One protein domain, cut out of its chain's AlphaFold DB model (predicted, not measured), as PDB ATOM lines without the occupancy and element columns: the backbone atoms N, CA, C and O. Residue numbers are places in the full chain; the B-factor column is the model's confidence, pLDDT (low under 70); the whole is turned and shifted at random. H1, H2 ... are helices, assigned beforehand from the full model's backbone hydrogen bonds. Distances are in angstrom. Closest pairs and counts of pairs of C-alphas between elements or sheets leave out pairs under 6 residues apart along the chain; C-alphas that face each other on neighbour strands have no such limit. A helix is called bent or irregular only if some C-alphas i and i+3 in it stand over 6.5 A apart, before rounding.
ATOM      1  N   SER A 867     196.525  89.510 -40.195       64.62
ATOM      2  CA  SER A 867     196.515  90.987 -40.217       64.62
ATOM      3  C   SER A 867     196.703  91.628 -41.605       64.62
ATOM      4  O   SER A 867     196.884  92.844 -41.710       64.62
ATOM      5  N   SER A 868     196.660  90.825 -42.672       59.06
ATOM      6  CA  SER A 868     196.890  91.233 -44.068       59.06
ATOM      7  C   SER A 868     195.640  91.180 -44.960       59.06
ATOM      8  O   SER A 868     195.732  91.466 -46.154       59.06
ATOM      9  N   TYR A 869     194.469  90.818 -44.423       71.75
ATOM     10  CA  TYR A 869     193.249  90.685 -45.224       71.75
ATOM     11  C   TYR A 869     192.646  92.054 -45.603       71.75
ATOM     12  O   TYR A 869     192.184  92.810 -44.746       71.75
ATOM     13  N   SER A 870     192.619  92.353 -46.907       74.19
ATOM     14  CA  SER A 870     192.162  93.625 -47.489       74.19
ATOM     15  C   SER A 870     190.759  94.039 -47.059       74.19
ATOM     16  O   SER A 870     190.524  95.197 -46.714       74.19
ATOM     17  N   ASP A 871     189.816  93.102 -47.061       75.81
ATOM     18  CA  ASP A 871     188.404  93.451 -46.907       75.81
ATOM     19  C   ASP A 871     188.073  93.669 -45.421       75.81
ATOM     20  O   ASP A 871     187.200  94.464 -45.080       75.81
ATOM     21  N   LEU A 872     188.864  93.073 -44.519       80.88
ATOM     22  CA  LEU A 872     188.867  93.420 -43.099       80.88
ATOM     23  C   LEU A 872     189.381  94.851 -42.870       80.88
ATOM     24  O   LEU A 872     188.778  95.580 -42.086       80.88
ATOM     25  N   LEU A 873     190.418  95.304 -43.587       80.38
ATOM     26  CA  LEU A 873     190.853  96.711 -43.543       80.38
ATOM     27  C   LEU A 873     189.782  97.665 -44.104       80.38
ATOM     28  O   LEU A 873     189.601  98.770 -43.582       80.38
ATOM     29  N   TYR A 874     189.020  97.237 -45.116       82.44
ATOM     30  CA  TYR A 874     187.872  97.992 -45.633       82.44
ATOM     31  C   TYR A 874     186.736  98.110 -44.603       82.44
ATOM     32  O   TYR A 874     186.233  99.217 -44.385       82.44
ATOM     33  N   ILE A 875     186.379  97.010 -43.924       82.06
ATOM     34  CA  ILE A 875     185.391  96.982 -42.829       82.06
ATOM     35  C   ILE A 875     185.863  97.839 -41.644       82.06
ATOM     36  O   ILE A 875     185.083  98.622 -41.112       82.06
ATOM     37  N   ILE A 876     187.144  97.765 -41.263       83.06
ATOM     38  CA  ILE A 876     187.737  98.616 -40.214       83.06
ATOM     39  C   ILE A 876     187.669 100.098 -40.609       83.06
ATOM     40  O   ILE A 876     187.355 100.938 -39.774       83.06
ATOM     41  N   SER A 877     187.888 100.434 -41.882       83.19
ATOM     42  CA  SER A 877     187.772 101.813 -42.382       83.19
ATOM     43  C   SER A 877     186.318 102.308 -42.466       83.19
ATOM     44  O   SER A 877     186.058 103.516 -42.421       83.19
ATOM     45  N   ASN A 878     185.347 101.398 -42.600       81.88
ATOM     46  CA  ASN A 878     183.921 101.688 -42.782       81.88
ATOM     47  C   ASN A 878     183.032 100.786 -41.898       81.88
ATOM     48  O   ASN A 878     182.237 100.012 -42.431       81.88
ATOM     49  N   PRO A 879     183.137 100.880 -40.558       83.25
ATOM     50  CA  PRO A 879     182.412  99.992 -39.659       83.25
ATOM     51  C   PRO A 879     180.899 100.276 -39.709       83.25
ATOM     52  O   PRO A 879     180.499 101.441 -39.596       83.25
ATOM     53  N   PRO A 880     180.038  99.248 -39.836       83.31
ATOM     54  CA  PRO A 880     178.588  99.409 -39.765       83.31
ATOM     55  C   PRO A 880     178.115  99.994 -38.428       83.31
ATOM     56  O   PRO A 880     178.719  99.763 -37.373       83.31
ATOM     57  N   LEU A 881     177.003 100.733 -38.461       79.25
ATOM     58  CA  LEU A 881     176.442 101.407 -37.286       79.25
ATOM     59  C   LEU A 881     176.109 100.400 -36.171       79.25
ATOM     60  O   LEU A 881     175.384  99.427 -36.379       79.25
ATOM     61  N   GLY A 882     176.651 100.638 -34.973       79.75
ATOM     62  CA  GLY A 882     176.510  99.742 -33.819       79.75
ATOM     63  C   GLY A 882     177.500  98.568 -33.767       79.75
ATOM     64  O   GLY A 882     177.412  97.762 -32.840       79.75
ATOM     65  N   SER A 883     178.457  98.463 -34.701       85.81
ATOM     66  CA  SER A 883     179.532  97.450 -34.665       85.81
ATOM     67  C   SER A 883     180.762  97.848 -33.830       85.81
ATOM     68  O   SER A 883     181.707  97.075 -33.729       85.81
ATOM     69  N   GLU A 884     180.751  99.009 -33.171       83.88
ATOM     70  CA  GLU A 884     181.883  99.577 -32.409       83.88
ATOM     71  C   GLU A 884     182.507  98.604 -31.392       83.88
ATOM     72  O   GLU A 884     183.723  98.435 -31.353       83.88
ATOM     73  N   ASN A 885     181.685  97.902 -30.604       85.06
ATOM     74  CA  ASN A 885     182.171  96.926 -29.618       85.06
ATOM     75  C   ASN A 885     182.792  95.673 -30.266       85.06
ATOM     76  O   ASN A 885     183.682  95.059 -29.680       85.06
ATOM     77  N   LEU A 886     182.349  95.310 -31.474       87.25
ATOM     78  CA  LEU A 886     182.949  94.239 -32.270       87.25
ATOM     79  C   LEU A 886     184.267  94.710 -32.904       87.25
ATOM     80  O   LEU A 886     185.259  93.990 -32.850       87.25
ATOM     81  N   LEU A 887     184.306  95.935 -33.433       87.19
ATOM     82  CA  LEU A 887     185.516  96.566 -33.960       87.19
ATOM     83  C   LEU A 887     186.621  96.646 -32.895       87.19
ATOM     84  O   LEU A 887     187.743  96.226 -33.161       87.19
ATOM     85  N   LEU A 888     186.308  97.128 -31.686       84.31
ATOM     86  CA  LEU A 888     187.266  97.203 -30.574       84.31
ATOM     87  C   LEU A 888     187.844  95.826 -30.216       84.31
ATOM     88  O   LEU A 888     189.054  95.701 -30.037       84.31
ATOM     89  N   LEU A 889     187.001  94.787 -30.171       85.56
ATOM     90  CA  LEU A 889     187.439  93.408 -29.944       85.56
ATOM     91  C   LEU A 889     188.390  92.929 -31.055       85.56
ATOM     92  O   LEU A 889     189.447  92.379 -30.760       85.56
ATOM     93  N   VAL A 890     188.050  93.170 -32.324       86.50
ATOM     94  CA  VAL A 890     188.882  92.786 -33.477       86.50
ATOM     95  C   VAL A 890     190.228  93.519 -33.479       86.50
ATOM     96  O   VAL A 890     191.259  92.883 -33.695       86.50
ATOM     97  N   LEU A 891     190.254  94.819 -33.173       84.00
ATOM     98  CA  LEU A 891     191.493  95.599 -33.066       84.00
ATOM     99  C   LEU A 891     192.383  95.137 -31.901       84.00
ATOM    100  O   LEU A 891     193.604  95.113 -32.050       84.00
ATOM    101  N   GLN A 892     191.798  94.713 -30.775       84.56
ATOM    102  CA  GLN A 892     192.547  94.091 -29.680       84.56
ATOM    103  C   GLN A 892     193.185  92.761 -30.125       84.56
ATOM    104  O   GLN A 892     194.386  92.570 -29.950       84.56
ATOM    105  N   ILE A 893     192.428  91.872 -30.780       83.12
ATOM    106  CA  ILE A 893     192.949  90.572 -31.246       83.12
ATOM    107  C   ILE A 893     194.107  90.756 -32.245       83.12
ATOM    108  O   ILE A 893     195.106  90.043 -32.166       83.12
ATOM    109  N   LEU A 894     194.005  91.728 -33.159       77.94
ATOM    110  CA  LEU A 894     195.033  92.020 -34.172       77.94
ATOM    111  C   LEU A 894     196.322  92.658 -33.611       77.94
ATOM    112  O   LEU A 894     197.299  92.783 -34.348       77.94
ATOM    113  N   THR A 895     196.336  93.072 -32.340       76.69
ATOM    114  CA  THR A 895     197.468  93.775 -31.697       76.69
ATOM    115  C   THR A 895     198.066  93.035 -30.501       76.69
ATOM    116  O   THR A 895     199.143  93.403 -30.035       76.69
ATOM    117  N   GLU A 896     197.409  91.991 -29.990       71.88
ATOM    118  CA  GLU A 896     197.903  91.230 -28.835       71.88
ATOM    119  C   GLU A 896     199.047  90.261 -29.161       71.88
ATOM    120  O   GLU A 896     199.931  90.089 -28.324       71.88
ATOM    121  N   GLU A 897     199.056  89.648 -30.349       58.31
ATOM    122  CA  GLU A 897     199.970  88.533 -30.677       58.31
ATOM    123  C   GLU A 897     200.884  88.787 -31.886       58.31
ATOM    124  O   GLU A 897     201.812  88.018 -32.130       58.31
ATOM    125  N   THR A 898     200.667  89.871 -32.635       59.91
ATOM    126  CA  THR A 898     201.472  90.228 -33.814       59.91
ATOM    127  C   THR A 898     201.750  91.722 -33.864       59.91
ATOM    128  O   THR A 898     200.868  92.519 -33.554       59.91
ATOM    129  N   THR A 899     202.928  92.116 -34.352       61.59
ATOM    130  CA  THR A 899     203.159  93.488 -34.828       61.59
ATOM    131  C   THR A 899     202.173  93.797 -35.968       61.59
ATOM    132  O   THR A 899     202.245  93.117 -36.998       61.59
ATOM    133  N   PRO A 900     201.246  94.764 -35.826       69.94
ATOM    134  CA  PRO A 900     200.274  95.057 -36.873       69.94
ATOM    135  C   PRO A 900     200.941  95.664 -38.112       69.94
ATOM    136  O   PRO A 900     201.983  96.315 -38.032       69.94
ATOM    137  N   SER A 901     200.313  95.458 -39.269       75.12
ATOM    138  CA  SER A 901     200.746  96.024 -40.547       75.12
ATOM    139  C   SER A 901     200.658  97.557 -40.547       75.12
ATOM    140  O   SER A 901     199.791  98.151 -39.902       75.12
ATOM    141  N   ALA A 902     201.538  98.213 -41.313       75.56
ATOM    142  CA  ALA A 902     201.512  99.668 -41.475       75.56
ATOM    143  C   ALA A 902     200.153 100.160 -42.017       75.56
ATOM    144  O   ALA A 902     199.652 101.195 -41.580       75.56
ATOM    145  N   ASP A 903     199.520  99.371 -42.890       77.31
ATOM    146  CA  ASP A 903     198.195  99.645 -43.456       77.31
ATOM    147  C   ASP A 903     197.078  99.579 -42.399       77.31
ATOM    148  O   ASP A 903     196.154 100.396 -42.415       77.31
ATOM    149  N   LEU A 904     197.173  98.661 -41.429       81.94
ATOM    150  CA  LEU A 904     196.249  98.602 -40.292       81.94
ATOM    151  C   LEU A 904     196.418  99.821 -39.373       81.94
ATOM    152  O   LEU A 904     195.430 100.410 -38.939       81.94
ATOM    153  N   ILE A 905     197.655 100.261 -39.125       80.94
ATOM    154  CA  ILE A 905     197.919 101.489 -38.358       80.94
ATOM    155  C   ILE A 905     197.359 102.718 -39.101       80.94
ATOM    156  O   ILE A 905     196.701 103.561 -38.491       80.94
ATOM    157  N   ALA A 906     197.569 102.815 -40.417       82.00
ATOM    158  CA  ALA A 906     197.084 103.927 -41.238       82.00
ATOM    159  C   ALA A 906     195.547 103.990 -41.316       82.00
ATOM    160  O   ALA A 906     194.962 105.063 -41.153       82.00
ATOM    161  N   THR A 907     194.877 102.851 -41.510       82.50
ATOM    162  CA  THR A 907     193.404 102.782 -41.564       82.50
ATOM    163  C   THR A 907     192.754 103.088 -40.214       82.50
ATOM    164  O   THR A 907     191.769 103.827 -40.170       82.50
ATOM    165  N   VAL A 908     193.328 102.623 -39.098       83.12
ATOM    166  CA  VAL A 908     192.832 102.937 -37.744       83.12
ATOM    167  C   VAL A 908     193.026 104.418 -37.386       83.12
ATOM    168  O   VAL A 908     192.110 105.025 -36.825       83.12
ATOM    169  N   LYS A 909     194.152 105.040 -37.772       80.81
ATOM    170  CA  LYS A 909     194.340 106.505 -37.672       80.81
ATOM    171  C   LYS A 909     193.260 107.258 -38.451       80.81
ATOM    172  O   LYS A 909     192.550 108.082 -37.876       80.81
ATOM    173  N   HIS A 910     193.079 106.913 -39.727       81.81
ATOM    174  CA  HIS A 910     192.090 107.543 -40.600       81.81
ATOM    175  C   HIS A 910     190.662 107.430 -40.040       81.81
ATOM    176  O   HIS A 910     189.908 108.406 -40.056       81.81
ATOM    177  N   LEU A 911     190.290 106.272 -39.485       82.69
ATOM    178  CA  LEU A 911     188.990 106.048 -38.845       82.69
ATOM    179  C   LEU A 911     188.762 106.954 -37.622       82.69
ATOM    180  O   LEU A 911     187.673 107.519 -37.456       82.69
ATOM    181  N   TYR A 912     189.777 107.083 -36.766       82.25
ATOM    182  CA  TYR A 912     189.736 107.927 -35.572       82.25
ATOM    183  C   TYR A 912     189.613 109.416 -35.929       82.25
ATOM    184  O   TYR A 912     188.780 110.116 -35.350       82.25
ATOM    185  N   GLU A 913     190.392 109.890 -36.903       80.50
ATOM    186  CA  GLU A 913     190.386 111.288 -37.352       80.50
ATOM    187  C   GLU A 913     189.065 111.684 -38.027       80.50
ATOM    188  O   GLU A 913     188.497 112.738 -37.719       80.50
ATOM    189  N   THR A 914     188.562 110.839 -38.935       76.75
ATOM    190  CA  THR A 914     187.431 111.189 -39.811       76.75
ATOM    191  C   THR A 914     186.057 110.916 -39.211       76.75
ATOM    192  O   THR A 914     185.150 111.724 -39.415       76.75
ATOM    193  N   LYS A 915     185.873 109.800 -38.490       69.69
ATOM    194  CA  LYS A 915     184.538 109.300 -38.116       69.69
ATOM    195  C   LYS A 915     184.307 109.264 -36.614       69.69
ATOM    196  O   LYS A 915     183.454 109.993 -36.118       69.69
ATOM    197  N   LEU A 916     185.025 108.397 -35.900       71.31
ATOM    198  CA  LEU A 916     184.583 107.965 -34.569       71.31
ATOM    199  C   LEU A 916     185.096 108.849 -33.427       71.31
ATOM    200  O   LEU A 916     184.382 109.020 -32.445       71.31
ATOM    201  N   LYS A 917     186.302 109.426 -33.540       74.38
ATOM    202  CA  LYS A 917     186.942 110.334 -32.558       74.38
ATOM    203  C   LYS A 917     187.086 109.820 -31.106       74.38
ATOM    204  O   LYS A 917     187.749 110.493 -30.317       74.38
ATOM    205  N   ASP A 918     186.554 108.643 -30.758       78.00
ATOM    206  CA  ASP A 918     186.796 107.951 -29.484       78.00
ATOM    207  C   ASP A 918     188.252 107.466 -29.417       78.00
ATOM    208  O   ASP A 918     188.694 106.629 -30.209       78.00
ATOM    209  N   ALA A 919     189.000 107.974 -28.437       79.12
ATOM    210  CA  ALA A 919     190.383 107.578 -28.201       79.12
ATOM    211  C   ALA A 919     190.516 106.111 -27.738       79.12
ATOM    212  O   ALA A 919     191.604 105.541 -27.825       79.12
ATOM    213  N   ALA A 920     189.423 105.458 -27.316       78.88
ATOM    214  CA  ALA A 920     189.420 104.037 -26.970       78.88
ATOM    215  C   ALA A 920     189.800 103.120 -28.143       78.88
ATOM    216  O   ALA A 920     190.393 102.067 -27.925       78.88
ATOM    217  N   ILE A 921     189.507 103.535 -29.380       81.69
ATOM    218  CA  ILE A 921     189.828 102.795 -30.613       81.69
ATOM    219  C   ILE A 921     191.342 102.673 -30.813       81.69
ATOM    220  O   ILE A 921     191.824 101.706 -31.398       81.69
ATOM    221  N   LEU A 922     192.101 103.634 -30.285       81.38
ATOM    222  CA  LEU A 922     193.554 103.670 -30.393       81.38
ATOM    223  C   LEU A 922     194.259 102.867 -29.298       81.38
ATOM    224  O   LEU A 922     195.419 102.520 -29.497       81.38
ATOM    225  N   ILE A 923     193.586 102.536 -28.185       80.50
ATOM    226  CA  ILE A 923     194.170 101.817 -27.032       80.50
ATOM    227  C   ILE A 923     195.001 100.587 -27.435       80.50
ATOM    228  O   ILE A 923     196.124 100.472 -26.935       80.50
ATOM    229  N   PRO A 924     194.534  99.698 -28.336       79.62
ATOM    230  CA  PRO A 924     195.303  98.514 -28.712       79.62
ATOM    231  C   PRO A 924     196.583  98.845 -29.504       79.62
ATOM    232  O   PRO A 924     197.542  98.081 -29.480       79.62
ATOM    233  N   MET A 925     196.627 100.012 -30.158       76.31
ATOM    234  CA  MET A 925     197.748 100.491 -30.978       76.31
ATOM    235  C   MET A 925     198.742 101.388 -30.213       76.31
ATOM    236  O   MET A 925     199.808 101.693 -30.745       76.31
ATOM    237  N   LEU A 926     198.440 101.835 -28.984       75.69
ATOM    238  CA  LEU A 926     199.233 102.874 -28.294       75.69
ATOM    239  C   LEU A 926     200.703 102.508 -28.055       75.69
ATOM    240  O   LEU A 926     201.548 103.398 -28.037       75.69
ATOM    241  N   SER A 927     201.022 101.224 -27.890       70.69
ATOM    242  CA  SER A 927     202.399 100.738 -27.716       70.69
ATOM    243  C   SER A 927     203.230 100.736 -29.009       70.69
ATOM    244  O   SER A 927     204.409 100.397 -28.971       70.69
ATOM    245  N   LEU A 928     202.617 101.065 -30.153       70.88
ATOM    246  CA  LEU A 928     203.202 100.987 -31.499       70.88
ATOM    247  C   LEU A 928     203.255 102.348 -32.210       70.88
ATOM    248  O   LEU A 928     203.886 102.469 -33.258       70.88
ATOM    249  N   LEU A 929     202.600 103.372 -31.655       73.44
ATOM    250  CA  LEU A 929     202.647 104.733 -32.177       73.44
ATOM    251  C   LEU A 929     203.928 105.448 -31.695       73.44
ATOM    252  O   LEU A 929     204.250 105.384 -30.504       73.44
ATOM    253  N   PRO A 930     204.667 106.156 -32.571       70.12
ATOM    254  CA  PRO A 930     205.788 106.996 -32.166       70.12
ATOM    255  C   PRO A 930     205.336 108.121 -31.223       70.12
ATOM    256  O   PRO A 930     204.198 108.593 -31.277       70.12
ATOM    257  N   LYS A 931     206.267 108.580 -30.375       64.75
ATOM    258  CA  LYS A 931     206.029 109.587 -29.322       64.75
ATOM    259  C   LYS A 931     205.243 110.796 -29.845       64.75
ATOM    260  O   LYS A 931     204.234 111.168 -29.250       64.75
ATOM    261  N   ASP A 932     205.668 111.340 -30.983       69.75
ATOM    262  CA  ASP A 932     205.122 112.552 -31.607       69.75
ATOM    263  C   ASP A 932     203.646 112.426 -32.032       69.75
ATOM    264  O   ASP A 932     202.934 113.426 -32.082       69.75
ATOM    265  N   GLU A 933     203.155 111.204 -32.270       73.38
ATOM    266  CA  GLU A 933     201.751 110.926 -32.609       73.38
ATOM    267  C   GLU A 933     200.889 110.586 -31.384       73.38
ATOM    268  O   GLU A 933     199.693 110.875 -31.373       73.38
ATOM    269  N   VAL A 934     201.470 110.011 -30.324       74.00
ATOM    270  CA  VAL A 934     200.746 109.748 -29.062       74.00
ATOM    271  C   VAL A 934     200.402 111.060 -28.347       74.00
ATOM    272  O   VAL A 934     199.346 111.180 -27.727       74.00
ATOM    273  N   LEU A 935     201.273 112.064 -28.446       69.25
ATOM    274  CA  LEU A 935     201.187 113.317 -27.689       69.25
ATOM    275  C   LEU A 935     199.925 114.164 -27.963       69.25
ATOM    276  O   LEU A 935     199.271 114.537 -26.986       69.25
ATOM    277  N   PRO A 936     199.495 114.427 -29.217       76.44
ATOM    278  CA  PRO A 936     198.231 115.129 -29.492       76.44
ATOM    279  C   PRO A 936     196.981 114.355 -29.045       76.44
ATOM    280  O   PRO A 936     195.904 114.932 -28.891       76.44
ATOM    281  N   ILE A 937     197.112 113.041 -28.863       75.06
ATOM    282  CA  ILE A 937     196.024 112.114 -28.536       75.06
ATOM    283  C   ILE A 937     195.909 111.932 -27.014       75.06
ATOM    284  O   ILE A 937     194.806 111.757 -26.494       75.06
ATOM    285  N   PHE A 938     197.021 112.052 -26.283       72.19
ATOM    286  CA  PHE A 938     197.101 111.824 -24.840       72.19
ATOM    287  C   PHE A 938     196.073 112.598 -23.990       72.19
ATOM    288  O   PHE A 938     195.471 111.967 -23.120       72.19
ATOM    289  N   PRO A 939     195.759 113.891 -24.236       74.50
ATOM    290  CA  PRO A 939     194.711 114.588 -23.484       74.50
ATOM    291  C   PRO A 939     193.350 113.879 -23.555       74.50
ATOM    292  O   PRO A 939     192.671 113.738 -22.542       74.50
ATOM    293  N   ARG A 940     192.988 113.335 -24.727       74.94
ATOM    294  CA  ARG A 940     191.740 112.580 -24.916       74.94
ATOM    295  C   ARG A 940     191.782 111.186 -24.293       74.94
ATOM    296  O   ARG A 940     190.724 110.656 -23.987       74.94
ATOM    297  N   LEU A 941     192.968 110.602 -24.086       76.38
ATOM    298  CA  LEU A 941     193.125 109.361 -23.315       76.38
ATOM    299  C   LEU A 941     192.904 109.600 -21.815       76.38
ATOM    300  O   LEU A 941     192.297 108.757 -21.164       76.38
ATOM    301  N   VAL A 942     193.352 110.742 -21.275       73.50
ATOM    302  CA  VAL A 942     193.130 111.140 -19.866       73.50
ATOM    303  C   VAL A 942     191.650 111.417 -19.569       73.50
ATOM    304  O   VAL A 942     191.197 111.204 -18.446       73.50
ATOM    305  N   ASP A 943     190.886 111.855 -20.571       76.00
ATOM    306  CA  ASP A 943     189.438 112.082 -20.460       76.00
ATOM    307  C   ASP A 943     188.584 110.816 -20.708       76.00
ATOM    308  O   ASP A 943     187.353 110.888 -20.673       76.00
ATOM    309  N   LEU A 944     189.196 109.641 -20.923       78.69
ATOM    310  CA  LEU A 944     188.469 108.368 -21.004       78.69
ATOM    311  C   LEU A 944     187.994 107.870 -19.623       78.69
ATOM    312  O   LEU A 944     188.602 108.181 -18.596       78.69
ATOM    313  N   PRO A 945     186.964 106.996 -19.585       76.69
ATOM    314  CA  PRO A 945     186.627 106.210 -18.402       76.69
ATOM    315  C   PRO A 945     187.849 105.513 -17.799       76.69
ATOM    316  O   PRO A 945     188.689 104.964 -18.514       76.69
ATOM    317  N   LEU A 946     187.923 105.511 -16.469       69.56
ATOM    318  CA  LEU A 946     189.134 105.201 -15.705       69.56
ATOM    319  C   LEU A 946     189.720 103.805 -16.000       69.56
ATOM    320  O   LEU A 946     190.935 103.639 -16.048       69.56
ATOM    321  N   GLU A 947     188.863 102.824 -16.286       74.88
ATOM    322  CA  GLU A 947     189.228 101.469 -16.728       74.88
ATOM    323  C   GLU A 947     189.953 101.478 -18.086       74.88
ATOM    324  O   GLU A 947     191.039 100.914 -18.229       74.88
ATOM    325  N   LYS A 948     189.391 102.187 -19.079       77.88
ATOM    326  CA  LYS A 948     190.010 102.386 -20.399       77.88
ATOM    327  C   LYS A 948     191.335 103.147 -20.262       77.88
ATOM    328  O   LYS A 948     192.317 102.769 -20.900       77.88
ATOM    329  N   PHE A 949     191.394 104.169 -19.404       78.56
ATOM    330  CA  PHE A 949     192.622 104.929 -19.144       78.56
ATOM    331  C   PHE A 949     193.716 104.081 -18.472       78.56
ATOM    332  O   PHE A 949     194.879 104.195 -18.852       78.56
ATOM    333  N   GLN A 950     193.376 103.172 -17.549       70.44
ATOM    334  CA  GLN A 950     194.350 102.224 -16.992       70.44
ATOM    335  C   GLN A 950     194.949 101.304 -18.062       70.44
ATOM    336  O   GLN A 950     196.161 101.101 -18.068       70.44
ATOM    337  N   ILE A 951     194.133 100.772 -18.979       74.44
ATOM    338  CA  ILE A 951     194.616  99.917 -20.077       74.44
ATOM    339  C   ILE A 951     195.493 100.733 -21.042       74.44
ATOM    340  O   ILE A 951     196.571 100.278 -21.427       74.44
ATOM    341  N   ALA A 952     195.080 101.962 -21.370       73.56
ATOM    342  CA  ALA A 952     195.858 102.891 -22.188       73.56
ATOM    343  C   ALA A 952     197.229 103.198 -21.562       73.56
ATOM    344  O   ALA A 952     198.261 103.054 -22.220       73.56
ATOM    345  N   LEU A 953     197.253 103.546 -20.270       70.62
ATOM    346  CA  LEU A 953     198.489 103.733 -19.515       70.62
ATOM    347  C   LEU A 953     199.319 102.452 -19.478       70.62
ATOM    348  O   LEU A 953     200.516 102.533 -19.700       70.62
ATOM    349  N   ALA A 954     198.736 101.275 -19.245       69.56
ATOM    350  CA  ALA A 954     199.490 100.021 -19.212       69.56
ATOM    351  C   ALA A 954     200.203  99.733 -20.546       69.56
ATOM    352  O   ALA A 954     201.380  99.371 -20.531       69.56
ATOM    353  N   ARG A 955     199.541  99.966 -21.690       70.38
ATOM    354  CA  ARG A 955     200.147  99.845 -23.032       70.38
ATOM    355  C   ARG A 955     201.255 100.881 -23.269       70.38
ATOM    356  O   ARG A 955     202.309 100.524 -23.783       70.38
ATOM    357  N   ILE A 956     201.069 102.135 -22.844       69.38
ATOM    358  CA  ILE A 956     202.107 103.184 -22.935       69.38
ATOM    359  C   ILE A 956     203.303 102.869 -22.012       69.38
ATOM    360  O   ILE A 956     204.455 103.040 -22.399       69.38
ATOM    361  N   LEU A 957     203.047 102.380 -20.796       61.97
ATOM    362  CA  LEU A 957     204.046 102.127 -19.748       61.97
ATOM    363  C   LEU A 957     204.812 100.807 -19.918       61.97
ATOM    364  O   LEU A 957     205.858 100.643 -19.288       61.97
ATOM    365  N   GLN A 958     204.339  99.888 -20.770       60.28
ATOM    366  CA  GLN A 958     205.146  98.755 -21.246       60.28
ATOM    367  C   GLN A 958     206.437  99.247 -21.922       60.28
ATOM    368  O   GLN A 958     207.487  98.621 -21.770       60.28
ATOM    369  N   VAL A 959     206.407 100.427 -22.552       54.59
ATOM    370  CA  VAL A 959     207.615 101.182 -22.903       54.59
ATOM    371  C   VAL A 959     208.116 101.903 -21.644       54.59
ATOM    372  O   VAL A 959     207.755 103.045 -21.369       54.59
ATOM    373  N   MET A 960     208.978 101.248 -20.861       50.31
ATOM    374  CA  MET A 960     209.484 101.771 -19.574       50.31
ATOM    375  C   MET A 960     210.228 103.123 -19.658       50.31
ATOM    376  O   MET A 960     210.434 103.777 -18.631       50.31
ATOM    377  N   GLU A 961     210.613 103.557 -20.858       55.16
ATOM    378  CA  GLU A 961     211.225 104.863 -21.136       55.16
ATOM    379  C   GLU A 961     210.194 105.985 -21.374       55.16
ATOM    380  O   GLU A 961     210.527 107.167 -21.257       55.16
ATOM    381  N   ALA A 962     208.932 105.642 -21.663       54.47
ATOM    382  CA  ALA A 962     207.897 106.599 -22.057       54.47
ATOM    383  C   ALA A 962     207.607 107.649 -20.977       54.47
ATOM    384  O   ALA A 962     207.397 108.809 -21.320       54.47
ATOM    385  N   CYS A 963     207.675 107.298 -19.684       57.47
ATOM    386  CA  CYS A 963     207.512 108.276 -18.601       57.47
ATOM    387  C   CYS A 963     208.485 109.455 -18.724       57.47
ATOM    388  O   CYS A 963     208.058 110.593 -18.575       57.47
ATOM    389  N   SER A 964     209.774 109.208 -19.002       61.75
ATOM    390  CA  SER A 964     210.758 110.297 -19.135       61.75
ATOM    391  C   SER A 964     210.388 111.209 -20.304       61.75
ATOM    392  O   SER A 964     210.198 112.407 -20.118       61.75
ATOM    393  N   ALA A 965     210.120 110.602 -21.464       61.00
ATOM    394  CA  ALA A 965     209.713 111.313 -22.671       61.00
ATOM    395  C   ALA A 965     208.410 112.122 -22.504       61.00
ATOM    396  O   ALA A 965     208.257 113.171 -23.122       61.00
ATOM    397  N   CYS A 966     207.485 111.676 -21.649       62.81
ATOM    398  CA  CYS A 966     206.291 112.445 -21.293       62.81
ATOM    399  C   CYS A 966     206.645 113.702 -20.477       62.81
ATOM    400  O   CYS A 966     206.170 114.788 -20.791       62.81
ATOM    401  N   PHE A 967     207.519 113.592 -19.470       67.06
ATOM    402  CA  PHE A 967     207.956 114.748 -18.670       67.06
ATOM    403  C   PHE A 967     208.891 115.710 -19.425       67.06
ATOM    404  O   PHE A 967     208.965 116.893 -19.089       67.06
TER     405      PHE A 967
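This is residues 867 to 967 of the 1126 residues of the protein "Symplekin_C domain-containing protein" of Kingdonia uniflora (UniProt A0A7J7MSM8). Short helices are stacked into an elongated body, with little H4 in the middle, H2 and H3 on one side of it and H6 and H7 on the other. H2, H3, H4 and H7 run roughly crosswise to the long axis, while H1 packs on H3 at one end and the small H8 makes the other end. The 101 printed residues include eight named helices, H1 to H8 in chain order, and no named strand; the class is all helix. The whole is compact by its radius of gyration of the C-alphas, 13.3 A, and spans 40 by 25 by 21 A.

H1 is residues 870 to 877, beginning at C-alpha 870 (192.162, 93.625, -47.489). H2, residues 884 to 896, is 18.4 A long from first to last C-alpha, and H3, residues 902 to 916, the longest helix, is 20.1 A. H4 is residues 919 to 925, with C-alpha 919 at (190.383, 107.578, -28.201). H5 is residues 931 to 934 and H6 is residues 938 to 942. H7, residues 946 to 957, is 15.8 A long. H8, residues 962 to 967, ends at C-alpha 967 (207.956, 114.748, -18.670). H3 and H4 are irregular: C-alphas 913 and 916 are 7.2 A apart, as are C-alphas 921 and 924.

H4 is the hub, touching four helices. With H3 it forms a helical hairpin at a shallow tilt of 6 degrees, opposite ways, the closest C-alphas being those of Tyr 912 and Ile 921 at 7.1 A. H2 touches H4 at 24 degrees, a shallow tilt, the same way; the closest C-alphas, of Gln 892 and Pro 924, are 5.3 A apart. H7 touches H4 the same way at a shallow tilt of 34 degrees, only just short of steep, with the C-alphas of Ile 923 and Ala 952 closest at 5.2 A. H6 only just touches H4, with 3 pairs of C-alphas within 8 A, the closest those of Ala 919 and Leu 941 at 5.9 A. H6 also only just touches H7, with 3 such pairs, through residues 949 to 952 of H7 alone; the closest C-alphas are those of Leu 941 and Phe 949, 6.1 A apart. H2 and H3 are near each other, with 5 pairs of C-alphas within 10 A. H1 touches H3 at a shallow tilt of 30 degrees, the same way, the C-alphas of Ser 877 and Leu 911 being closest at 5.7 A. H5 and H6 meet only through their link. H8 is close to but not clearly touching H7, the closest C-alphas being those of Ile 956 and Ala 962 at 6.8 A. Every O i to N i+4 pair is within hydrogen-bond range in H1, H2, H6, H7 and H8; H3 has 10 of 11, H4 0 of 3 but 3 of 4 O i to N i+3 pairs, and H5 is too short for an O i to N i+4 pair.

The two C-alphas farthest apart, of Asp 871 and Phe 967, are 40.4 A apart. The printed part has no cut, and no link is long. The mean pLDDT of the printed part is 74.7; 24 residues are under 70, among them residues 897 to 900 and 956 to 967.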